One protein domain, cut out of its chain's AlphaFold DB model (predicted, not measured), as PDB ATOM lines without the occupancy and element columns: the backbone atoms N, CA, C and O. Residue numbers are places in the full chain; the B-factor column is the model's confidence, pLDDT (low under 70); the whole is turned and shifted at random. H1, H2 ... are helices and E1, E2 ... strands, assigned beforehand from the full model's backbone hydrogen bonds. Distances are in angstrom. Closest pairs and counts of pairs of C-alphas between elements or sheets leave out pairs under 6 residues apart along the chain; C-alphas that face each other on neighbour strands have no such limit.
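This is residues 91 to 253 of the 683 residues of the protein "Piwi domain-containing protein" of Cytophaga hutchinsonii (strain ATCC 33406 / DSM 1761 / CIP 103989 / NBRC 15051 / NCIMB 9469 / D465) (UniProt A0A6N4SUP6). What does the model look like? A long, twisted hairpin of E2 and E3 makes the long axis, with the shorter E1 beside E2 and with H1 and H5 covering one face. H2, H3 and residues 174 to 191 gather at one end, H4 leads from there to H5, and at the other end the hairpin's turn, residues 145 to 150, sticks out. What is it made of? The 163 printed residues hold five named helices and four named strands in the order H1 E1 E2 E3 H2 H3 H4 H5 E4, class mixed, with an antiparallel sheet E1 - E2 - E3. How large is it? It is loose, with a radius of gyration of the C-alphas of 19.6 A, and spans 63 by 32 by 28 A.

Where does the printed part begin? H1, residues 91 to 102, starts at C-alpha 91 (-3.856, -11.077, 58.163). Which strands follow? E1 is residues 115 to 122, E2 residues 131 to 146, 46.3 A long, and E3 residues 149 to 164, 47.7 A long. What comes after? H2 is residues 168 to 173, H3 192 to 201, H4 205 to 215 and H5 218 to 234, 24.2 A long. E4, residues 247 to 252, ends at C-alpha 252 (10.858, -6.164, 51.622).

How is the sheet joined? E1, E2 and E3 form a meander, each strand the antiparallel neighbour of the one before, with N 117 and O 137 at 2.8 A and N 159 and O 136 at 2.9 A, within hydrogen-bond range. What is on it? In two layers, helices on one face of a sheet, H1 has a height over the sheet of 8.6 A and runs along E2 at 19 degrees on the local plane. H5, at 9.1 A, is on the same face as H1 and is only just slantwise to E3 at 59 degrees on the local plane; the C-alphas of Thr 158 and Ser 221, their closest, are 6.1 A apart. And the others? H3, on the sheet, and H4, which only grazes it, only just touch, with 3 pairs of C-alphas within 8 A, and only at the corner, closest at Leu 199 and Gln 205, 5.0 A. H2 is not on the sheet, and E4 pairs with no named strand. Are the helix backbones complete? In H2, H3, H4 and H5 every O i to N i+4 pair is within hydrogen-bond range; in H1, 7 of 8 are.

How far does it reach? The two C-alphas farthest apart, those of Glu 148 and Lys 173, are 65.5 A apart. Is anything missing or long? The printed part has no cut, and the links H1 to E1, H2 to H3 and H5 to E4 are long. Where is confidence low? The mean pLDDT of the printed part is 90.6, and residue 126 is under 70.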
ATOM      1  N   ILE A  91      -4.628 -11.834  59.164       95.62
ATOM      2  CA  ILE A  91      -3.856 -11.077  58.163       95.62
ATOM      3  C   ILE A  91      -4.229 -11.516  56.739       95.62
ATOM      4  O   ILE A  91      -4.439 -10.671  55.868       95.62
ATOM      5  N   GLU A  92      -4.340 -12.829  56.497       96.25
ATOM      6  CA  GLU A  92      -4.686 -13.372  55.179       96.25
ATOM      7  C   GLU A  92      -6.044 -12.849  54.702       96.25
ATOM      8  O   GLU A  92      -6.148 -12.318  53.599       96.25
ATOM      9  N   GLU A  93      -7.082 -12.976  55.531       94.88
ATOM     10  CA  GLU A  93      -8.440 -12.577  55.157       94.88
ATOM     11  C   GLU A  93      -8.586 -11.058  55.026       94.88
ATOM     12  O   GLU A  93      -9.269 -10.606  54.107       94.88
ATOM     13  N   SER A  94      -7.911 -10.277  55.871       94.75
ATOM     14  CA  SER A  94      -7.882  -8.813  55.780       94.75
ATOM     15  C   SER A  94      -7.274  -8.332  54.460       94.75
ATOM     16  O   SER A  94      -7.871  -7.517  53.754       94.75
ATOM     17  N   ILE A  95      -6.117  -8.877  54.069       95.75
ATOM     18  CA  ILE A  95      -5.471  -8.517  52.799       95.75
ATOM     19  C   ILE A  95      -6.301  -9.017  51.605       95.75
ATOM     20  O   ILE A  95      -6.453  -8.305  50.613       95.75
ATOM     21  N   LEU A  96      -6.895 -10.211  51.686       95.19
ATOM     22  CA  LEU A  96      -7.763 -10.732  50.625       95.19
ATOM     23  C   LEU A  96      -9.046  -9.923  50.446       95.19
ATOM     24  O   LEU A  96      -9.502  -9.772  49.312       95.19
ATOM     25  N   ALA A  97      -9.638  -9.418  51.528       93.19
ATOM     26  CA  ALA A  97     -10.772  -8.505  51.445       93.19
ATOM     27  C   ALA A  97     -10.389  -7.257  50.637       93.19
ATOM     28  O   ALA A  97     -11.104  -6.896  49.706       93.19
ATOM     29  N   PHE A  98      -9.206  -6.693  50.894       94.75
ATOM     30  CA  PHE A  98      -8.679  -5.566  50.125       94.75
ATOM     31  C   PHE A  98      -8.353  -5.919  48.661       94.75
ATOM     32  O   PHE A  98      -8.601  -5.128  47.752       94.75
ATOM     33  N   PHE A  99      -7.856  -7.124  48.368       95.25
ATOM     34  CA  PHE A  99      -7.721  -7.565  46.974       95.25
ATOM     35  C   PHE A  99      -9.079  -7.640  46.266       95.25
ATOM     36  O   PHE A  99      -9.198  -7.192  45.128       95.25
ATOM     37  N   ARG A 100     -10.121  -8.149  46.930       93.88
ATOM     38  CA  ARG A 100     -11.469  -8.282  46.346       93.88
ATOM     39  C   ARG A 100     -12.140  -6.942  46.037       93.88
ATOM     40  O   ARG A 100     -12.993  -6.911  45.160       93.88
ATOM     41  N   THR A 101     -11.748  -5.845  46.688       92.44
ATOM     42  CA  THR A 101     -12.249  -4.505  46.327       92.44
ATOM     43  C   THR A 101     -11.599  -3.944  45.060       92.44
ATOM     44  O   THR A 101     -12.129  -3.006  44.479       92.44
ATOM     45  N   ASN A 102     -10.456  -4.491  44.630       91.38
ATOM     46  CA  ASN A 102      -9.665  -3.970  43.507       91.38
ATOM     47  C   ASN A 102      -9.595  -4.933  42.306       91.38
ATOM     48  O   ASN A 102      -9.290  -4.516  41.190       91.38
ATOM     49  N   TYR A 103      -9.879  -6.219  42.520       91.31
ATOM     50  CA  TYR A 103      -9.796  -7.269  41.509       91.31
ATOM     51  C   TYR A 103     -11.072  -8.105  41.497       91.31
ATOM     52  O   TYR A 103     -11.530  -8.585  42.532       91.31
ATOM     53  N   SER A 104     -11.609  -8.347  40.300       85.75
ATOM     54  CA  SER A 104     -12.827  -9.142  40.104       85.75
ATOM     55  C   SER A 104     -12.595 -10.650  40.250       85.75
ATOM     56  O   SER A 104     -13.518 -11.394  40.575       85.75
ATOM     57  N   ALA A 105     -11.364 -11.123  40.033       93.12
ATOM     58  CA  ALA A 105     -11.016 -12.540  40.031       93.12
ATOM     59  C   ALA A 105     -10.000 -12.877  41.135       93.12
ATOM     60  O   ALA A 105      -8.794 -12.939  40.889       93.12
ATOM     61  N   VAL A 106     -10.520 -13.140  42.341       95.19
ATOM     62  CA  VAL A 106      -9.759 -13.593  43.519       95.19
ATOM     63  C   VAL A 106     -10.343 -14.907  44.033       95.19
ATOM     64  O   VAL A 106     -11.431 -14.933  44.610       95.19
ATOM     65  N   TYR A 107      -9.633 -16.015  43.841       93.94
ATOM     66  CA  TYR A 107     -10.132 -17.348  44.198       93.94
ATOM     67  C   TYR A 107      -9.006 -18.266  44.668       93.94
ATOM     68  O   TYR A 107      -7.829 -17.984  44.478       93.94
ATOM     69  N   LYS A 108      -9.360 -19.390  45.288       91.12
ATOM     70  CA  LYS A 108      -8.408 -20.419  45.716       91.12
ATOM     71  C   LYS A 108      -8.778 -21.744  45.073       91.12
ATOM     72  O   LYS A 108      -9.914 -22.197  45.205       91.12
ATOM     73  N   LYS A 109      -7.829 -22.372  44.379       85.00
ATOM     74  CA  LYS A 109      -8.008 -23.738  43.869       85.00
ATOM     75  C   LYS A 109      -7.947 -24.717  45.037       85.00
ATOM     76  O   LYS A 109      -7.104 -24.570  45.915       85.00
ATOM     77  N   GLN A 110      -8.791 -25.748  45.019       75.25
ATOM     78  CA  GLN A 110      -8.881 -26.732  46.106       75.25
ATOM     79  C   GLN A 110      -7.542 -27.424  46.414       75.25
ATOM     80  O   GLN A 110      -7.276 -27.767  47.560       75.25
ATOM     81  N   GLN A 111      -6.701 -27.610  45.396       72.25
ATOM     82  CA  GLN A 111      -5.413 -28.302  45.493       72.25
ATOM     83  C   GLN A 111      -4.233 -27.370  45.823       72.25
ATOM     84  O   GLN A 111      -3.117 -27.848  45.997       72.25
ATOM     85  N   CYS A 112      -4.446 -26.050  45.889       79.94
ATOM     86  CA  CYS A 112      -3.382 -25.069  46.106       79.94
ATOM     87  C   CYS A 112      -3.474 -24.454  47.506       79.94
ATOM     88  O   CYS A 112      -4.558 -24.178  48.024       79.94
ATOM     89  N   HIS A 113      -2.320 -24.166  48.107       85.25
ATOM     90  CA  HIS A 113      -2.259 -23.526  49.424       85.25
ATOM     91  C   HIS A 113      -2.359 -21.996  49.371       85.25
ATOM     92  O   HIS A 113      -2.644 -21.384  50.399       85.25
ATOM     93  N   TYR A 114      -2.238 -21.399  48.187       93.75
ATOM     94  CA  TYR A 114      -2.309 -19.958  47.938       93.75
ATOM     95  C   TYR A 114      -3.575 -19.549  47.175       93.75
ATOM     96  O   TYR A 114      -4.254 -20.374  46.560       93.75
ATOM     97  N   TRP A 115      -3.889 -18.260  47.238       95.88
ATOM     98  CA  TRP A 115      -4.942 -17.594  46.481       95.88
ATOM     99  C   TRP A 115      -4.400 -17.071  45.161       95.88
ATOM    100  O   TRP A 115      -3.290 -16.554  45.111       95.88
ATOM    101  N   ASP A 116      -5.206 -17.178  44.115       96.25
ATOM    102  CA  ASP A 116      -4.954 -16.624  42.795       96.25
ATOM    103  C   ASP A 116      -5.681 -15.279  42.661       96.25
ATOM    104  O   ASP A 116      -6.904 -15.214  42.818       96.25
ATOM    105  N   ILE A 117      -4.932 -14.226  42.337       96.62
ATOM    106  CA  ILE A 117      -5.425 -12.894  41.979       96.62
ATOM    107  C   ILE A 117      -5.087 -12.654  40.509       96.62
ATOM    108  O   ILE A 117      -3.914 -12.567  40.145       96.62
ATOM    109  N   VAL A 118      -6.095 -12.570  39.646       95.56
ATOM    110  CA  VAL A 118      -5.882 -12.385  38.203       95.56
ATOM    111  C   VAL A 118      -5.954 -10.906  37.852       95.56
ATOM    112  O   VAL A 118      -6.910 -10.219  38.207       95.56
ATOM    113  N   SER A 119      -4.953 -10.427  37.118       92.06
ATOM    114  CA  SER A 119      -4.935  -9.070  36.581       92.06
ATOM    115  C   SER A 119      -6.020  -8.877  35.523       92.06
ATOM    116  O   SER A 119      -6.315  -9.776  34.737       92.06
ATOM    117  N   ASN A 120      -6.566  -7.665  35.446       88.31
ATOM    118  CA  ASN A 120      -7.480  -7.279  34.372       88.31
ATOM    119  C   ASN A 120      -6.741  -7.008  33.049       88.31
ATOM    120  O   ASN A 120      -7.366  -7.046  31.990       88.31
ATOM    121  N   LYS A 121      -5.421  -6.765  33.104       90.19
ATOM    122  CA  LYS A 121      -4.593  -6.430  31.942       90.19
ATOM    123  C   LYS A 121      -4.319  -7.663  31.083       90.19
ATOM    124  O   LYS A 121      -3.804  -8.671  31.566       90.19
ATOM    125  N   GLU A 122      -4.626  -7.527  29.805       91.50
ATOM    126  CA  GLU A 122      -4.318  -8.491  28.757       91.50
ATOM    127  C   GLU A 122      -2.915  -8.223  28.193       91.50
ATOM    128  O   GLU A 122      -2.534  -7.065  28.014       91.50
ATOM    129  N   LEU A 123      -2.125  -9.281  27.990       90.50
ATOM    130  CA  LEU A 123      -0.702  -9.154  27.655       90.50
ATOM    131  C   LEU A 123      -0.406  -9.413  26.181       90.50
ATOM    132  O   LEU A 123       0.470  -8.751  25.637       90.50
ATOM    133  N   LEU A 124      -1.101 -10.375  25.557       86.50
ATOM    134  CA  LEU A 124      -0.783 -10.834  24.195       86.50
ATOM    135  C   LEU A 124      -1.916 -10.636  23.179       86.50
ATOM    136  O   LEU A 124      -1.748 -10.962  22.007       86.50
ATOM    137  N   ASN A 125      -3.071 -10.112  23.584       70.69
ATOM    138  CA  ASN A 125      -4.151  -9.757  22.657       70.69
ATOM    139  C   ASN A 125      -3.935  -8.308  22.165       70.69
ATOM    140  O   ASN A 125      -3.773  -7.431  23.018       70.69
ATOM    141  N   PRO A 126      -3.931  -8.019  20.844       66.81
ATOM    142  CA  PRO A 126      -4.324  -8.878  19.717       66.81
ATOM    143  C   PRO A 126      -3.185  -9.600  18.985       66.81
ATOM    144  O   PRO A 126      -3.427 -10.165  17.920       66.81
ATOM    145  N   SER A 127      -1.962  -9.613  19.524       77.88
ATOM    146  CA  SER A 127      -0.796 -10.254  18.892       77.88
ATOM    147  C   SER A 127      -1.005 -11.739  18.564       77.88
ATOM    148  O   SER A 127      -0.478 -12.206  17.558       77.88
ATOM    149  N   ILE A 128      -1.785 -12.476  19.366       83.69
ATOM    150  CA  ILE A 128      -2.166 -13.870  19.088       83.69
ATOM    151  C   ILE A 128      -3.688 -14.011  19.175       83.69
ATOM    152  O   ILE A 128      -4.272 -14.029  20.260       83.69
ATOM    153  N   LYS A 129      -4.346 -14.130  18.017       84.56
ATOM    154  CA  LYS A 129      -5.800 -14.339  17.943       84.56
ATOM    155  C   LYS A 129      -6.193 -15.669  18.589       84.56
ATOM    156  O   LYS A 129      -5.507 -16.676  18.437       84.56
ATOM    157  N   GLY A 130      -7.316 -15.671  19.302       86.81
ATOM    158  CA  GLY A 130      -7.833 -16.869  19.969       86.81
ATOM    159  C   GLY A 130      -7.184 -17.197  21.312       86.81
ATOM    160  O   GLY A 130      -7.553 -18.199  21.928       86.81
ATOM    161  N   LEU A 131      -6.260 -16.361  21.795       90.88
ATOM    162  CA  LEU A 131      -5.561 -16.560  23.058       90.88
ATOM    163  C   LEU A 131      -5.611 -15.301  23.935       90.88
ATOM    164  O   LEU A 131      -5.295 -14.199  23.503       90.88
ATOM    165  N   SER A 132      -5.979 -15.492  25.199       91.69
ATOM    166  CA  SER A 132      -5.895 -14.500  26.270       91.69
ATOM    167  C   SER A 132      -4.835 -14.943  27.276       91.69
ATOM    168  O   SER A 132      -4.847 -16.081  27.758       91.69
ATOM    169  N   VAL A 133      -3.917 -14.038  27.593       93.88
ATOM    170  CA  VAL A 133      -2.809 -14.217  28.525       93.88
ATOM    171  C   VAL A 133      -2.816 -13.059  29.513       93.88
ATOM    172  O   VAL A 133      -2.577 -11.903  29.164       93.88
ATOM    173  N   LYS A 134      -3.057 -13.377  30.782       94.56
ATOM    174  CA  LYS A 134      -3.102 -12.391  31.867       94.56
ATOM    175  C   LYS A 134      -2.097 -12.743  32.949       94.56
ATOM    176  O   LYS A 134      -1.849 -13.919  33.210       94.56
ATOM    177  N   ASN A 135      -1.567 -11.729  33.623       95.00
ATOM    178  CA  ASN A 135      -0.783 -11.951  34.834       95.00
ATOM    179  C   ASN A 135      -1.677 -12.478  35.958       95.00
ATOM    180  O   ASN A 135      -2.812 -12.027  36.132       95.00
ATOM    181  N   GLN A 136      -1.143 -13.404  36.741       95.12
ATOM    182  CA  GLN A 136      -1.779 -13.940  37.930       95.12
ATOM    183  C   GLN A 136      -0.788 -13.879  39.090       95.12
ATOM    184  O   GLN A 136       0.313 -14.417  38.996       95.12
ATOM    185  N   THR A 137      -1.183 -13.230  40.179       96.69
ATOM    186  CA  THR A 137      -0.412 -13.167  41.420       96.69
ATOM    187  C   THR A 137      -0.929 -14.223  42.390       96.69
ATOM    188  O   THR A 137      -2.136 -14.395  42.555       96.69
ATOM    189  N   HIS A 138      -0.013 -14.919  43.049       97.06
ATOM    190  CA  HIS A 138      -0.286 -15.928  44.059       97.06
ATOM    191  C   HIS A 138       0.021 -15.381  45.452       97.06
ATOM    192  O   HIS A 138       1.151 -14.966  45.714       97.06
ATOM    193  N   PHE A 139      -0.957 -15.431  46.352       97.50
ATOM    194  CA  PHE A 139      -0.868 -14.869  47.701       97.50
ATOM    195  C   PHE A 139      -1.192 -15.907  48.780       97.50
ATOM    196  O   PHE A 139      -2.209 -16.597  48.713       97.50
ATOM    197  N   ASN A 140      -0.367 -15.980  49.818       96.62
ATOM    198  CA  ASN A 140      -0.716 -16.622  51.087       96.62
ATOM    199  C   ASN A 140       0.074 -15.981  52.224       96.62
ATOM    200  O   ASN A 140       1.180 -15.488  52.009       96.62
ATOM    201  N   THR A 141      -0.452 -16.048  53.442       96.31
ATOM    202  CA  THR A 141       0.330 -15.678  54.622       96.31
ATOM    203  C   THR A 141       1.277 -16.796  55.030       96.31
ATOM    204  O   THR A 141       1.076 -17.972  54.701       96.31
ATOM    205  N   TYR A 142       2.345 -16.408  55.713       93.56
ATOM    206  CA  TYR A 142       3.304 -17.318  56.313       93.56
ATOM    207  C   TYR A 142       3.821 -16.699  57.611       93.56
ATOM    208  O   TYR A 142       3.917 -15.477  57.736       93.56
ATOM    209  N   PHE A 143       4.162 -17.543  58.575       92.56
ATOM    210  CA  PHE A 143       4.830 -17.124  59.796       92.56
ATOM    211  C   PHE A 143       5.871 -18.168  60.175       92.56
ATOM    212  O   PHE A 143       5.709 -19.358  59.899       92.56
ATOM    213  N   PHE A 144       6.935 -17.725  60.825       88.56
ATOM    214  CA  PHE A 144       7.957 -18.605  61.373       88.56
ATOM    215  C   PHE A 144       8.421 -18.072  62.722       88.56
ATOM    216  O   PHE A 144       8.265 -16.892  63.042       88.56
ATOM    217  N   ARG A 145       8.966 -18.980  63.531       85.06
ATOM    218  CA  ARG A 145       9.478 -18.676  64.861       85.06
ATOM    219  C   ARG A 145      10.999 -18.649  64.838       85.06
ATOM    220  O   ARG A 145      11.619 -19.563  64.294       85.06
ATOM    221  N   THR A 146      11.569 -17.637  65.479       76.88
ATOM    222  CA  THR A 146      13.007 -17.379  65.476       76.88
ATOM    223  C   THR A 146      13.514 -17.105  66.892       76.88
ATOM    224  O   THR A 146      13.694 -15.956  67.315       76.88
ATOM    225  N   GLY A 147      13.748 -18.184  67.641       75.69
ATOM    226  CA  GLY A 147      13.884 -18.122  69.096       75.69
ATOM    227  C   GLY A 147      12.510 -17.892  69.725       75.69
ATOM    228  O   GLY A 147      11.565 -18.619  69.428       75.69
ATOM    229  N   GLU A 148      12.369 -16.859  70.548       76.31
ATOM    230  CA  GLU A 148      11.084 -16.541  71.186       76.31
ATOM    231  C   GLU A 148      10.140 -15.740  70.279       76.31
ATOM    232  O   GLU A 148       8.921 -15.876  70.394       76.31
ATOM    233  N   ASN A 149      10.697 -14.989  69.322       81.75
ATOM    234  CA  ASN A 149       9.955 -14.095  68.434       81.75
ATOM    235  C   ASN A 149       9.260 -14.848  67.297       81.75
ATOM    236  O   ASN A 149       9.805 -15.804  66.740       81.75
ATOM    237  N   ILE A 150       8.078 -14.370  66.907       88.94
ATOM    238  CA  ILE A 150       7.342 -14.844  65.734       88.94
ATOM    239  C   ILE A 150       7.270 -13.708  64.721       88.94
ATOM    240  O   ILE A 150       6.760 -12.630  65.030       88.94
ATOM    241  N   SER A 151       7.751 -13.968  63.510       89.44
ATOM    242  CA  SER A 151       7.622 -13.047  62.385       89.44
ATOM    243  C   SER A 151       6.408 -13.439  61.552       89.44
ATOM    244  O   SER A 151       6.237 -14.606  61.190       89.44
ATOM    245  N   TYR A 152       5.578 -12.451  61.230       93.94
ATOM    246  CA  TYR A 152       4.410 -12.603  60.369       93.94
ATOM    247  C   TYR A 152       4.669 -11.957  59.022       93.94
ATOM    248  O   TYR A 152       5.382 -10.962  58.929       93.94
ATOM    249  N   GLY A 153       4.058 -12.493  57.977       94.62
ATOM    250  CA  GLY A 153       4.149 -11.898  56.659       94.62
ATOM    251  C   GLY A 153       3.329 -12.642  55.627       94.62
ATOM    252  O   GLY A 153       2.473 -13.477  55.942       94.62
ATOM    253  N   PHE A 154       3.609 -12.343  54.370       96.69
ATOM    254  CA  PHE A 154       2.991 -13.019  53.243       96.69
ATOM    255  C   PHE A 154       3.989 -13.297  52.129       96.69
ATOM    256  O   PHE A 154       5.036 -12.660  52.016       96.69
ATOM    257  N   LEU A 155       3.635 -14.276  51.304       97.19
ATOM    258  CA  LEU A 155       4.360 -14.658  50.107       97.19
ATOM    259  C   LEU A 155       3.619 -14.133  48.881       97.19
ATOM    260  O   LEU A 155       2.404 -14.316  48.769       97.19
ATOM    261  N   LEU A 156       4.363 -13.535  47.952       97.56
ATOM    262  CA  LEU A 156       3.869 -13.183  46.621       97.56
ATOM    263  C   LEU A 156       4.682 -13.921  45.567       97.56
ATOM    264  O   LEU A 156       5.905 -13.807  45.528       97.56
ATOM    265  N   SER A 157       4.020 -14.646  44.678       96.94
ATOM    266  CA  SER A 157       4.640 -15.117  43.437       96.94
ATOM    267  C   SER A 157       3.723 -14.862  42.252       96.94
ATOM    268  O   SER A 157       2.607 -14.377  42.429       96.94
ATOM    269  N   THR A 158       4.189 -15.131  41.038       95.56
ATOM    270  CA  THR A 158       3.448 -14.810  39.817       95.56
ATOM    271  C   THR A 158       3.473 -15.972  38.837       95.56
ATOM    272  O   THR A 158       4.428 -16.751  38.796       95.56
ATOM    273  N   SER A 159       2.424 -16.075  38.030       94.88
ATOM    274  CA  SER A 159       2.349 -16.940  36.857       94.88
ATOM    275  C   SER A 159       1.522 -16.273  35.763       94.88
ATOM    276  O   SER A 159       0.846 -15.268  35.990       94.88
ATOM    277  N   LEU A 160       1.491 -16.885  34.583       94.62
ATOM    278  CA  LEU A 160       0.565 -16.504  33.522       94.62
ATOM    279  C   LEU A 160      -0.707 -17.351  33.589       94.62
ATOM    280  O   LEU A 160      -0.654 -18.572  33.746       94.62
ATOM    281  N   ARG A 161      -1.860 -16.701  33.439       93.38
ATOM    282  CA  ARG A 161      -3.148 -17.355  33.219       93.38
ATOM    283  C   ARG A 161      -3.473 -17.328  31.735       93.38
ATOM    284  O   ARG A 161      -3.683 -16.260  31.166       93.38
ATOM    285  N   LEU A 162      -3.552 -18.516  31.148       92.75
ATOM    286  CA  LEU A 162      -3.881 -18.728  29.743       92.75
ATOM    287  C   LEU A 162      -5.357 -19.115  29.615       92.75
ATOM    288  O   LEU A 162      -5.814 -20.027  30.307       92.75
ATOM    289  N   ASN A 163      -6.089 -18.456  28.722       91.81
ATOM    290  CA  ASN A 163      -7.437 -18.851  28.317       91.81
ATOM    291  C   ASN A 163      -7.522 -18.840  26.787       91.81
ATOM    292  O   ASN A 163      -7.114 -17.870  26.154       91.81
ATOM    293  N   ILE A 164      -8.077 -19.896  26.197       91.19
ATOM    294  CA  ILE A 164      -8.398 -19.907  24.769       91.19
ATOM    295  C   ILE A 164      -9.728 -19.174  24.605       91.19
ATOM    296  O   ILE A 164     -10.711 -19.527  25.254       91.19
ATOM    297  N   THR A 165      -9.736 -18.120  23.792       90.31
ATOM    298  CA  THR A 165     -10.937 -17.315  23.529       90.31
ATOM    299  C   THR A 165     -11.754 -17.856  22.362       90.31
ATOM    300  O   THR A 165     -12.935 -17.542  22.271       90.31
ATOM    301  N   TYR A 166     -11.156 -18.687  21.503       89.88
ATOM    302  CA  TYR A 166     -11.881 -19.401  20.456       89.88
ATOM    303  C   TYR A 166     -12.837 -20.434  21.050       89.88
ATOM    304  O   TYR A 166     -12.463 -21.277  21.871       89.88
ATOM    305  N   THR A 167     -14.077 -20.371  20.584       89.56
ATOM    306  CA  THR A 167     -15.113 -21.361  20.858       89.56
ATOM    307  C   THR A 167     -14.918 -22.605  19.994       89.56
ATOM    308  O   THR A 167     -14.123 -22.596  19.054       89.56
ATOM    309  N   ARG A 168     -15.654 -23.694  20.257       87.00
ATOM    310  CA  ARG A 168     -15.586 -24.885  19.384       87.00
ATOM    311  C   ARG A 168     -15.960 -24.550  17.937       87.00
ATOM    312  O   ARG A 168     -15.272 -24.991  17.024       87.00
ATOM    313  N   GLN A 169     -16.953 -23.683  17.745       87.75
ATOM    314  CA  GLN A 169     -17.343 -23.190  16.421       87.75
ATOM    315  C   GLN A 169     -16.224 -22.396  15.738       87.75
ATOM    316  O   GLN A 169     -16.050 -22.484  14.527       87.75
ATOM    317  N   ASP A 170     -15.438 -21.626  16.493       88.81
ATOM    318  CA  ASP A 170     -14.290 -20.916  15.923       88.81
ATOM    319  C   ASP A 170     -13.186 -21.892  15.511       88.81
ATOM    320  O   ASP A 170     -12.571 -21.707  14.464       88.81
ATOM    321  N   PHE A 171     -12.958 -22.963  16.278       88.88
ATOM    322  CA  PHE A 171     -12.043 -24.030  15.864       88.88
ATOM    323  C   PHE A 171     -12.509 -24.690  14.559       88.88
ATOM    324  O   PHE A 171     -11.691 -24.856  13.657       88.88
ATOM    325  N   GLU A 172     -13.801 -24.999  14.422       88.31
ATOM    326  CA  GLU A 172     -14.386 -25.534  13.182       88.31
ATOM    327  C   GLU A 172     -14.201 -24.584  12.000       88.31
ATOM    328  O   GLU A 172     -13.648 -24.982  10.977       88.31
ATOM    329  N   LYS A 173     -14.576 -23.309  12.162       88.88
ATOM    330  CA  LYS A 173     -14.428 -22.276  11.120       88.88
ATOM    331  C   LYS A 173     -12.983 -22.104  10.652       88.88
ATOM    332  O   LYS A 173     -12.755 -21.756   9.499       88.88
ATOM    333  N   ASN A 174     -12.015 -22.331  11.537       85.69
ATOM    334  CA  ASN A 174     -10.588 -22.230  11.232       85.69
ATOM    335  C   ASN A 174      -9.956 -23.585  10.850       85.69
ATOM    336  O   ASN A 174      -8.732 -23.680  10.791       85.69
ATOM    337  N   ASN A 175     -10.755 -24.631  10.595       86.81
ATOM    338  CA  ASN A 175     -10.298 -25.983  10.249       86.81
ATOM    339  C   ASN A 175      -9.320 -26.595  11.273       86.81
ATOM    340  O   ASN A 175      -8.397 -27.335  10.926       86.81
ATOM    341  N   ILE A 176      -9.516 -26.298  12.560       86.62
ATOM    342  CA  ILE A 176      -8.689 -26.805  13.656       86.62
ATOM    343  C   ILE A 176      -9.400 -27.984  14.328       86.62
ATOM    344  O   ILE A 176     -10.506 -27.861  14.858       86.62
ATOM    345  N   ALA A 177      -8.736 -29.141  14.373       84.62
ATOM    346  CA  ALA A 177      -9.267 -30.332  15.032       84.62
ATOM    347  C   ALA A 177      -9.547 -30.085  16.529       84.62
ATOM    348  O   ALA A 177      -8.634 -29.736  17.290       84.62
ATOM    349  N   HIS A 178     -10.788 -30.320  16.968       82.75
ATOM    350  CA  HIS A 178     -11.244 -29.942  18.313       82.75
ATOM    351  C   HIS A 178     -12.069 -31.011  19.068       82.75
ATOM    352  O   HIS A 178     -12.306 -30.850  20.267       82.75
ATOM    353  N   ASN A 179     -12.456 -32.119  18.423       81.88
ATOM    354  CA  ASN A 179     -13.359 -33.143  18.988       81.88
ATOM    355  C   ASN A 179     -12.883 -33.728  20.330       81.88
ATOM    356  O   ASN A 179     -13.669 -33.944  21.244       81.88
ATOM    357  N   ASP A 180     -11.580 -33.932  20.473       83.56
ATOM    358  CA  ASP A 180     -10.907 -34.529  21.630       83.56
ATOM    359  C   ASP A 180     -10.263 -33.484  22.566       83.56
ATOM    360  O   ASP A 180      -9.386 -33.816  23.375       83.56
ATOM    361  N   LEU A 181     -10.640 -32.205  22.429       84.06
ATOM    362  CA  LEU A 181     -10.200 -31.140  23.326       84.06
ATOM    363  C   LEU A 181     -11.100 -31.064  24.560       84.06
ATOM    364  O   LEU A 181     -12.330 -31.068  24.472       84.06
ATOM    365  N   LEU A 182     -10.458 -30.951  25.724       85.06
ATOM    366  CA  LEU A 182     -11.133 -30.746  27.003       85.06
ATOM    367  C   LEU A 182     -11.788 -29.364  27.046       85.06
ATOM    368  O   LEU A 182     -11.183 -28.367  26.646       85.06
ATOM    369  N   GLY A 183     -12.997 -29.300  27.590       85.06
ATOM    370  CA  GLY A 183     -13.769 -28.071  27.638       85.06
ATOM    371  C   GLY A 183     -15.158 -28.269  28.229       85.06
ATOM    372  O   GLY A 183     -15.504 -29.363  28.669       85.06
ATOM    373  N   LYS A 184     -15.948 -27.198  28.207       84.44
ATOM    374  CA  LYS A 184     -17.414 -27.239  28.347       84.44
ATOM    375  C   LYS A 184     -18.034 -26.967  26.975       84.44
ATOM    376  O   LYS A 184     -17.287 -26.569  26.086       84.44
ATOM    377  N   ASP A 185     -19.344 -27.150  26.818       78.88
ATOM    378  CA  ASP A 185     -20.098 -27.073  25.551       78.88
ATOM    379  C   ASP A 185     -19.423 -26.221  24.466       78.88
ATOM    380  O   ASP A 185     -18.876 -26.770  23.513       78.88
ATOM    381  N   ASN A 186     -19.323 -24.904  24.674       84.50
ATOM    382  CA  ASN A 186     -18.707 -23.986  23.711       84.50
ATOM    383  C   ASN A 186     -17.338 -23.404  24.134       84.50
ATOM    384  O   ASN A 186     -16.831 -22.488  23.491       84.50
ATOM    385  N   ILE A 187     -16.727 -23.900  25.217       86.50
ATOM    386  CA  ILE A 187     -15.471 -23.371  25.784       86.50
ATOM    387  C   ILE A 187     -14.379 -24.430  25.701       86.50
ATOM    388  O   ILE A 187     -14.512 -25.501  26.289       86.50
ATOM    389  N   VAL A 188     -13.250 -24.096  25.083       87.38
ATOM    390  CA  VAL A 188     -12.055 -24.946  25.073       87.38
ATOM    391  C   VAL A 188     -11.122 -24.547  26.219       87.38
ATOM    392  O   VAL A 188     -10.772 -23.379  26.384       87.38
ATOM    393  N   PHE A 189     -10.687 -25.511  27.031       90.38
ATOM    394  CA  PHE A 189      -9.707 -25.238  28.082       90.38
ATOM    395  C   PHE A 189      -8.295 -25.116  27.505       90.38
ATOM    396  O   PHE A 189      -7.872 -25.927  26.680       90.38
ATOM    397  N   ALA A 190      -7.531 -24.140  28.003       87.06
ATOM    398  CA  ALA A 190      -6.145 -23.889  27.612       87.06
ATOM    399  C   ALA A 190      -5.182 -24.941  28.195       87.06
ATOM    400  O   ALA A 190      -4.418 -24.678  29.122       87.06
ATOM    401  N   ASN A 191      -5.240 -26.161  27.671       88.56
ATOM    402  CA  ASN A 191      -4.265 -27.215  27.948       88.56
ATOM    403  C   ASN A 191      -3.202 -27.276  26.836       88.56
ATOM    404  O   ASN A 191      -3.378 -26.705  25.761       88.56
ATOM    405  N   THR A 192      -2.109 -28.004  27.074       86.12
ATOM    406  CA  THR A 192      -0.980 -28.117  26.132       86.12
ATOM    407  C   THR A 192      -1.412 -28.551  24.731       86.12
ATOM    408  O   THR A 192      -0.901 -28.032  23.743       86.12
ATOM    409  N   LYS A 193      -2.371 -29.477  24.629       87.69
ATOM    410  CA  LYS A 193      -2.865 -29.999  23.350       87.69
ATOM    411  C   LYS A 193      -3.659 -28.941  22.583       87.69
ATOM    412  O   LYS A 193      -3.403 -28.738  21.401       87.69
ATOM    413  N   ALA A 194      -4.574 -28.250  23.260       88.38
ATOM    414  CA  ALA A 194      -5.378 -27.185  22.672       88.38
ATOM    415  C   ALA A 194      -4.508 -25.995  22.236       88.38
ATOM    416  O   ALA A 194      -4.634 -25.532  21.105       88.38
ATOM    417  N   LEU A 195      -3.569 -25.565  23.088       90.31
ATOM    418  CA  LEU A 195      -2.623 -24.490  22.778       90.31
ATOM    419  C   LEU A 195      -1.743 -24.846  21.579       90.31
ATOM    420  O   LEU A 195      -1.666 -24.065  20.640       90.31
ATOM    421  N   LYS A 196      -1.140 -26.044  21.564       89.25
ATOM    422  CA  LYS A 196      -0.290 -26.479  20.449       89.25
ATOM    423  C   LYS A 196      -1.058 -26.485  19.127       89.25
ATOM    424  O   LYS A 196      -0.525 -26.024  18.124       89.25
ATOM    425  N   ARG A 197      -2.301 -26.980  19.117       89.38
ATOM    426  CA  ARG A 197      -3.137 -26.986  17.905       89.38
ATOM    427  C   ARG A 197      -3.493 -25.585  17.435       89.38
ATOM    428  O   ARG A 197      -3.332 -25.314  16.253       89.38
ATOM    429  N   LEU A 198      -3.922 -24.716  18.351       90.00
ATOM    430  CA  LEU A 198      -4.227 -23.324  18.034       90.00
ATOM    431  C   LEU A 198      -2.998 -22.626  17.436       90.00
ATOM    432  O   LEU A 198      -3.063 -22.127  16.321       90.00
ATOM    433  N   LEU A 199      -1.864 -22.672  18.138       90.44
ATOM    434  CA  LEU A 199      -0.632 -21.987  17.739       90.44
ATOM    435  C   LEU A 199      -0.037 -22.534  16.439       90.44
ATOM    436  O   LEU A 199       0.485 -21.754  15.642       90.44
ATOM    437  N   SER A 200      -0.129 -23.851  16.212       88.12
ATOM    438  CA  SER A 200       0.320 -24.474  14.960       88.12
ATOM    439  C   SER A 200      -0.574 -24.073  13.790       88.12
ATOM    440  O   SER A 200      -0.060 -23.718  12.737       88.12
ATOM    441  N   ALA A 201      -1.898 -24.070  13.979       86.44
ATOM    442  CA  ALA A 201      -2.842 -23.669  12.936       86.44
ATOM    443  C   ALA A 201      -2.717 -22.181  12.572       86.44
ATOM    444  O   ALA A 201      -2.884 -21.816  11.414       86.44
ATOM    445  N   THR A 202      -2.387 -21.321  13.540       85.12
ATOM    446  CA  THR A 202      -2.183 -19.886  13.296       85.12
ATOM    447  C   THR A 202      -0.748 -19.524  12.897       85.12
ATOM    448  O   THR A 202      -0.479 -18.352  12.646       85.12
ATOM    449  N   GLY A 203       0.195 -20.474  12.906       86.44
ATOM    450  CA  GLY A 203       1.619 -20.209  12.656       86.44
ATOM    451  C   GLY A 203       2.284 -19.281  13.686       86.44
ATOM    452  O   GLY A 203       3.227 -18.574  13.354       86.44
ATOM    453  N   GLN A 204       1.789 -19.240  14.931       88.00
ATOM    454  CA  GLN A 204       2.230 -18.287  15.971       88.00
ATOM    455  C   GLN A 204       3.070 -18.931  17.085       88.00
ATOM    456  O   GLN A 204       3.315 -18.297  18.109       88.00
ATOM    457  N   GLN A 205       3.506 -20.184  16.917       89.75
ATOM    458  CA  GLN A 205       4.220 -20.934  17.956       89.75
ATOM    459  C   GLN A 205       5.506 -20.226  18.415       89.75
ATOM    460  O   GLN A 205       5.666 -19.982  19.606       89.75
ATOM    461  N   GLU A 206       6.378 -19.819  17.490       89.38
ATOM    462  CA  GLU A 206       7.648 -19.156  17.836       89.38
ATOM    463  C   GLU A 206       7.437 -17.788  18.499       89.38
ATOM    464  O   GLU A 206       8.104 -17.447  19.479       89.38
ATOM    465  N   ASN A 207       6.469 -17.017  17.996       89.88
ATOM    466  CA  ASN A 207       6.098 -15.724  18.564       89.88
ATOM    467  C   ASN A 207       5.576 -15.886  20.002       89.88
ATOM    468  O   ASN A 207       6.030 -15.197  20.917       89.88
ATOM    469  N   TYR A 208       4.677 -16.851  20.214       92.31
ATOM    470  CA  TYR A 208       4.176 -17.216  21.537       92.31
ATOM    471  C   TYR A 208       5.311 -17.623  22.479       92.31
ATOM    472  O   TYR A 208       5.419 -17.064  23.569       92.31
ATOM    473  N   ASP A 209       6.175 -18.550  22.056       91.94
ATOM    474  CA  ASP A 209       7.257 -19.074  22.889       91.94
ATOM    475  C   ASP A 209       8.233 -17.958  23.297       91.94
ATOM    476  O   ASP A 209       8.596 -17.853  24.470       91.94
ATOM    477  N   SER A 210       8.584 -17.060  22.370       92.06
ATOM    478  CA  SER A 210       9.440 -15.897  22.638       92.06
ATOM    479  C   SER A 210       8.806 -14.917  23.631       92.06
ATOM    480  O   SER A 210       9.450 -14.495  24.597       92.06
ATOM    481  N   GLN A 211       7.529 -14.563  23.443       92.38
ATOM    482  CA  GLN A 211       6.839 -13.624  24.331       92.38
ATOM    483  C   GLN A 211       6.601 -14.214  25.726       92.38
ATOM    484  O   GLN A 211       6.850 -13.550  26.733       92.38
ATOM    485  N   VAL A 212       6.180 -15.477  25.809       92.31
ATOM    486  CA  VAL A 212       5.951 -16.172  27.081       92.31
ATOM    487  C   VAL A 212       7.255 -16.420  27.834       92.31
ATOM    488  O   VAL A 212       7.262 -16.314  29.061       92.31
ATOM    489  N   ALA A 213       8.365 -16.692  27.141       92.44
ATOM    490  CA  ALA A 213       9.680 -16.787  27.771       92.44
ATOM    491  C   ALA A 213      10.103 -15.455  28.410       92.44
ATOM    492  O   ALA A 213      10.559 -15.449  29.552       92.44
ATOM    493  N   LYS A 214       9.887 -14.324  27.719       92.56
ATOM    494  CA  LYS A 214      10.151 -12.982  28.270       92.56
ATOM    495  C   LYS A 214       9.279 -12.688  29.490       92.56
ATOM    496  O   LYS A 214       9.796 -12.264  30.515       92.56
ATOM    497  N   LEU A 215       7.976 -12.956  29.403       92.88
ATOM    498  CA  LEU A 215       7.033 -12.710  30.500       92.88
ATOM    499  C   LEU A 215       7.303 -13.581  31.739       92.88
ATOM    500  O   LEU A 215       7.077 -13.134  32.858       92.88
ATOM    501  N   ASN A 216       7.789 -14.810  31.549       92.62
ATOM    502  CA  ASN A 216       8.155 -15.710  32.646       92.62
ATOM    503  C   ASN A 216       9.600 -15.531  33.135       92.62
ATOM    504  O   ASN A 216      10.027 -16.280  34.016       92.62
ATOM    505  N   ALA A 217      10.365 -14.579  32.590       94.25
ATOM    506  CA  ALA A 217      11.713 -14.308  33.071       94.25
ATOM    507  C   ALA A 217      11.687 -13.958  34.571       94.25
ATOM    508  O   ALA A 217      10.766 -13.296  35.063       94.25
ATOM    509  N   ASN A 218      12.708 -14.403  35.311       94.69
ATOM    510  CA  ASN A 218      12.767 -14.197  36.760       94.69
ATOM    511  C   ASN A 218      12.776 -12.702  37.122       94.69
ATOM    512  O   ASN A 218      12.124 -12.317  38.091       94.69
ATOM    513  N   SER A 219      13.441 -11.865  36.324       95.19
ATOM    514  CA  SER A 219      13.460 -10.408  36.491       95.19
ATOM    515  C   SER A 219      12.080  -9.770  36.297       95.19
ATOM    516  O   SER A 219      11.660  -8.952  37.111       95.19
ATOM    517  N   GLU A 220      11.322 -10.179  35.277       95.44
ATOM    518  CA  GLU A 220       9.954  -9.688  35.049       95.44
ATOM    519  C   GLU A 220       8.988 -10.148  36.148       95.44
ATOM    520  O   GLU A 220       8.191  -9.358  36.661       95.44
ATOM    521  N   SER A 221       9.118 -11.401  36.589       95.38
ATOM    522  CA  SER A 221       8.363 -11.918  37.736       95.38
ATOM    523  C   SER A 221       8.661 -11.117  39.008       95.38
ATOM    524  O   SER A 221       7.740 -10.716  39.721       95.38
ATOM    525  N   PHE A 222       9.937 -10.820  39.279       96.31
ATOM    526  CA  PHE A 222      10.347 -10.012  40.427       96.31
ATOM    527  C   PHE A 222       9.799  -8.579  40.365       96.31
ATOM    528  O   PHE A 222       9.327  -8.066  41.384       96.31
ATOM    529  N   LYS A 223       9.806  -7.943  39.185       95.94
ATOM    530  CA  LYS A 223       9.214  -6.609  38.979       95.94
ATOM    531  C   LYS A 223       7.728  -6.598  39.329       95.94
ATOM    532  O   LYS A 223       7.287  -5.731  40.080       95.94
ATOM    533  N   LEU A 224       6.961  -7.578  38.848       95.88
ATOM    534  CA  LEU A 224       5.526  -7.674  39.136       95.88
ATOM    535  C   LEU A 224       5.244  -7.932  40.626       95.88
ATOM    536  O   LEU A 224       4.334  -7.329  41.204       95.88
ATOM    537  N   ILE A 225       6.040  -8.800  41.256       97.06
ATOM    538  CA  ILE A 225       5.983  -9.058  42.700       97.06
ATOM    539  C   ILE A 225       6.263  -7.768  43.482       97.06
ATOM    540  O   ILE A 225       5.485  -7.414  44.370       97.06
ATOM    541  N   SER A 226       7.329  -7.044  43.128       96.56
ATOM    542  CA  SER A 226       7.717  -5.789  43.783       96.56
ATOM    543  C   SER A 226       6.647  -4.709  43.626       96.56
ATOM    544  O   SER A 226       6.248  -4.119  44.626       96.56
ATOM    545  N   ALA A 227       6.093  -4.536  42.424       96.25
ATOM    546  CA  ALA A 227       5.006  -3.588  42.176       96.25
ATOM    547  C   ALA A 227       3.745  -3.914  42.999       96.25
ATOM    548  O   ALA A 227       3.099  -3.020  43.546       96.25
ATOM    549  N   THR A 228       3.406  -5.202  43.135       96.19
ATOM    550  CA  THR A 228       2.264  -5.630  43.963       96.19
ATOM    551  C   THR A 228       2.513  -5.346  45.445       96.19
ATOM    552  O   THR A 228       1.619  -4.866  46.145       96.19
ATOM    553  N   TYR A 229       3.727  -5.617  45.930       96.31
ATOM    554  CA  TYR A 229       4.140  -5.286  47.293       96.31
ATOM    555  C   TYR A 229       4.062  -3.776  47.562       96.31
ATOM    556  O   TYR A 229       3.479  -3.374  48.566       96.31
ATOM    557  N   GLU A 230       4.608  -2.946  46.674       97.06
ATOM    558  CA  GLU A 230       4.609  -1.486  46.820       97.06
ATOM    559  C   GLU A 230       3.184  -0.938  46.871       97.06
ATOM    560  O   GLU A 230       2.850  -0.138  47.746       97.06
ATOM    561  N   TRP A 231       2.308  -1.441  45.999       96.00
ATOM    562  CA  TRP A 231       0.892  -1.095  46.014       96.00
ATOM    563  C   TRP A 231       0.210  -1.463  47.341       96.00
ATOM    564  O   TRP A 231      -0.497  -0.625  47.912       96.00
ATOM    565  N   LEU A 232       0.444  -2.672  47.869       95.88
ATOM    566  CA  LEU A 232      -0.079  -3.083  49.178       95.88
ATOM    567  C   LEU A 232       0.463  -2.197  50.305       95.88
ATOM    568  O   LEU A 232      -0.302  -1.748  51.156       95.88
ATOM    569  N   ASN A 233       1.766  -1.914  50.304       95.81
ATOM    570  CA  ASN A 233       2.406  -1.113  51.343       95.81
ATOM    571  C   ASN A 233       1.886   0.334  51.358       95.81
ATOM    572  O   ASN A 233       1.614   0.882  52.430       95.81
ATOM    573  N   ASN A 234       1.669   0.927  50.180       96.56
ATOM    574  CA  ASN A 234       1.108   2.272  50.029       96.56
ATOM    575  C   ASN A 234      -0.359   2.356  50.470       96.56
ATOM    576  O   ASN A 234      -0.812   3.411  50.905       96.56
ATOM    577  N   ASN A 235      -1.100   1.247  50.400       95.81
ATOM    578  CA  ASN A 235      -2.509   1.187  50.791       95.81
ATOM    579  C   ASN A 235      -2.748   0.472  52.131       95.81
ATOM    580  O   ASN A 235      -3.899   0.214  52.478       95.81
ATOM    581  N   ARG A 236      -1.700   0.181  52.916       94.12
ATOM    582  CA  ARG A 236      -1.810  -0.611  54.156       94.12
ATOM    583  C   ARG A 236      -2.802  -0.047  55.178       94.12
ATOM    584  O   ARG A 236      -3.444  -0.817  55.880       94.12
ATOM    585  N   SER A 237      -2.969   1.277  55.232       92.88
ATOM    586  CA  SER A 237      -3.924   1.954  56.124       92.88
ATOM    587  C   SER A 237      -5.391   1.714  55.752       92.88
ATOM    588  O   SER A 237      -6.263   1.878  56.598       92.88
ATOM    589  N   LYS A 238      -5.670   1.308  54.506       94.00
ATOM    590  CA  LYS A 238      -7.014   0.962  54.018       94.00
ATOM    591  C   LYS A 238      -7.371  -0.506  54.270       94.00
ATOM    592  O   LYS A 238      -8.501  -0.910  54.012       94.00
ATOM    593  N   ILE A 239      -6.417  -1.319  54.726       94.31
ATOM    594  CA  ILE A 239      -6.633  -2.741  54.995       94.31
ATOM    595  C   ILE A 239      -7.270  -2.873  56.379       94.31
ATOM    596  O   ILE A 239      -6.629  -2.616  57.397       94.31
ATOM    597  N   PHE A 240      -8.536  -3.288  56.412       93.69
ATOM    598  CA  PHE A 240      -9.280  -3.473  57.655       93.69
ATOM    599  C   PHE A 240      -8.782  -4.700  58.432       93.69
ATOM    600  O   PHE A 240      -8.788  -5.820  57.911       93.69
ATOM    601  N   LEU A 241      -8.393  -4.501  59.693       93.75
ATOM    602  CA  LEU A 241      -8.123  -5.559  60.668       93.75
ATOM    603  C   LEU A 241      -9.110  -5.431  61.846       93.75
ATOM    604  O   LEU A 241      -9.505  -4.315  62.192       93.75
ATOM    605  N   PRO A 242      -9.504  -6.550  62.483       91.62
ATOM    606  CA  PRO A 242     -10.407  -6.524  63.632       91.62
ATOM    607  C   PRO A 242      -9.772  -5.841  64.860       91.62
ATOM    608  O   PRO A 242      -8.553  -5.684  64.936       91.62
ATOM    609  N   ASP A 243     -10.609  -5.472  65.839       87.12
ATOM    610  CA  ASP A 243     -10.202  -4.910  67.146       87.12
ATOM    611  C   ASP A 243      -9.385  -3.600  67.054       87.12
ATOM    612  O   ASP A 243      -8.454  -3.334  67.828       87.12
ATOM    613  N   ASN A 244      -9.707  -2.765  66.056       87.19
ATOM    614  CA  ASN A 244      -8.990  -1.521  65.750       87.19
ATOM    615  C   ASN A 244      -7.467  -1.735  65.649       87.19
ATOM    616  O   ASN A 244      -6.676  -0.891  66.081       87.19
ATOM    617  N   ASN A 245      -7.053  -2.913  65.184       91.50
ATOM    618  CA  ASN A 245      -5.662  -3.232  64.908       91.50
ATOM    619  C   ASN A 245      -5.324  -2.789  63.476       91.50
ATOM    620  O   ASN A 245      -6.206  -2.488  62.672       91.50
ATOM    621  N   SER A 246      -4.042  -2.714  63.146       93.25
ATOM    622  CA  SER A 246      -3.590  -2.265  61.829       93.25
ATOM    623  C   SER A 246      -2.217  -2.831  61.487       93.25
ATOM    624  O   SER A 246      -1.464  -3.277  62.355       93.25
ATOM    625  N   ILE A 247      -1.878  -2.816  60.199       95.25
ATOM    626  CA  ILE A 247      -0.533  -3.160  59.734       95.25
ATOM    627  C   ILE A 247       0.326  -1.895  59.831       95.25
ATOM    628  O   ILE A 247       0.175  -0.970  59.033       95.25
ATOM    629  N   ALA A 248       1.226  -1.857  60.812       94.12
ATOM    630  CA  ALA A 248       2.133  -0.737  61.042       94.12
ATOM    631  C   ALA A 248       3.110  -0.566  59.868       94.12
ATOM    632  O   ALA A 248       3.276   0.538  59.337       94.12
ATOM    633  N   SER A 249       3.712  -1.667  59.414       93.81
ATOM    634  CA  SER A 249       4.599  -1.671  58.251       93.81
ATOM    635  C   SER A 249       4.606  -3.013  57.523       93.81
ATOM    636  O   SER A 249       4.364  -4.068  58.114       93.81
ATOM    637  N   ILE A 250       4.901  -2.953  56.223       95.69
ATOM    638  CA  ILE A 250       5.236  -4.107  55.390       95.69
ATOM    639  C   ILE A 250       6.651  -3.867  54.868       95.69
ATOM    640  O   ILE A 250       6.926  -2.790  54.343       95.69
ATOM    641  N   SER A 251       7.554  -4.834  55.020       92.56
ATOM    642  CA  SER A 251       8.945  -4.677  54.581       92.56
ATOM    643  C   SER A 251       9.388  -5.763  53.605       92.56
ATOM    644  O   SER A 251       9.108  -6.948  53.791       92.56
ATOM    645  N   LYS A 252      10.102  -5.328  52.562       92.81
ATOM    646  CA  LYS A 252      10.858  -6.164  51.622       92.81
ATOM    647  C   LYS A 252      12.318  -6.181  52.075       92.81
ATOM    648  O   LYS A 252      12.924  -5.118  52.182       92.81
ATOM    649  N   LYS A 253      12.878  -7.361  52.345       90.62
ATOM    650  CA  LYS A 253      14.251  -7.515  52.851       90.62
ATOM    651  C   LYS A 253      14.985  -8.635  52.105       90.62
ATOM    652  O   LYS A 253      14.390  -9.671  51.823       90.62
TER     653      LYS A 253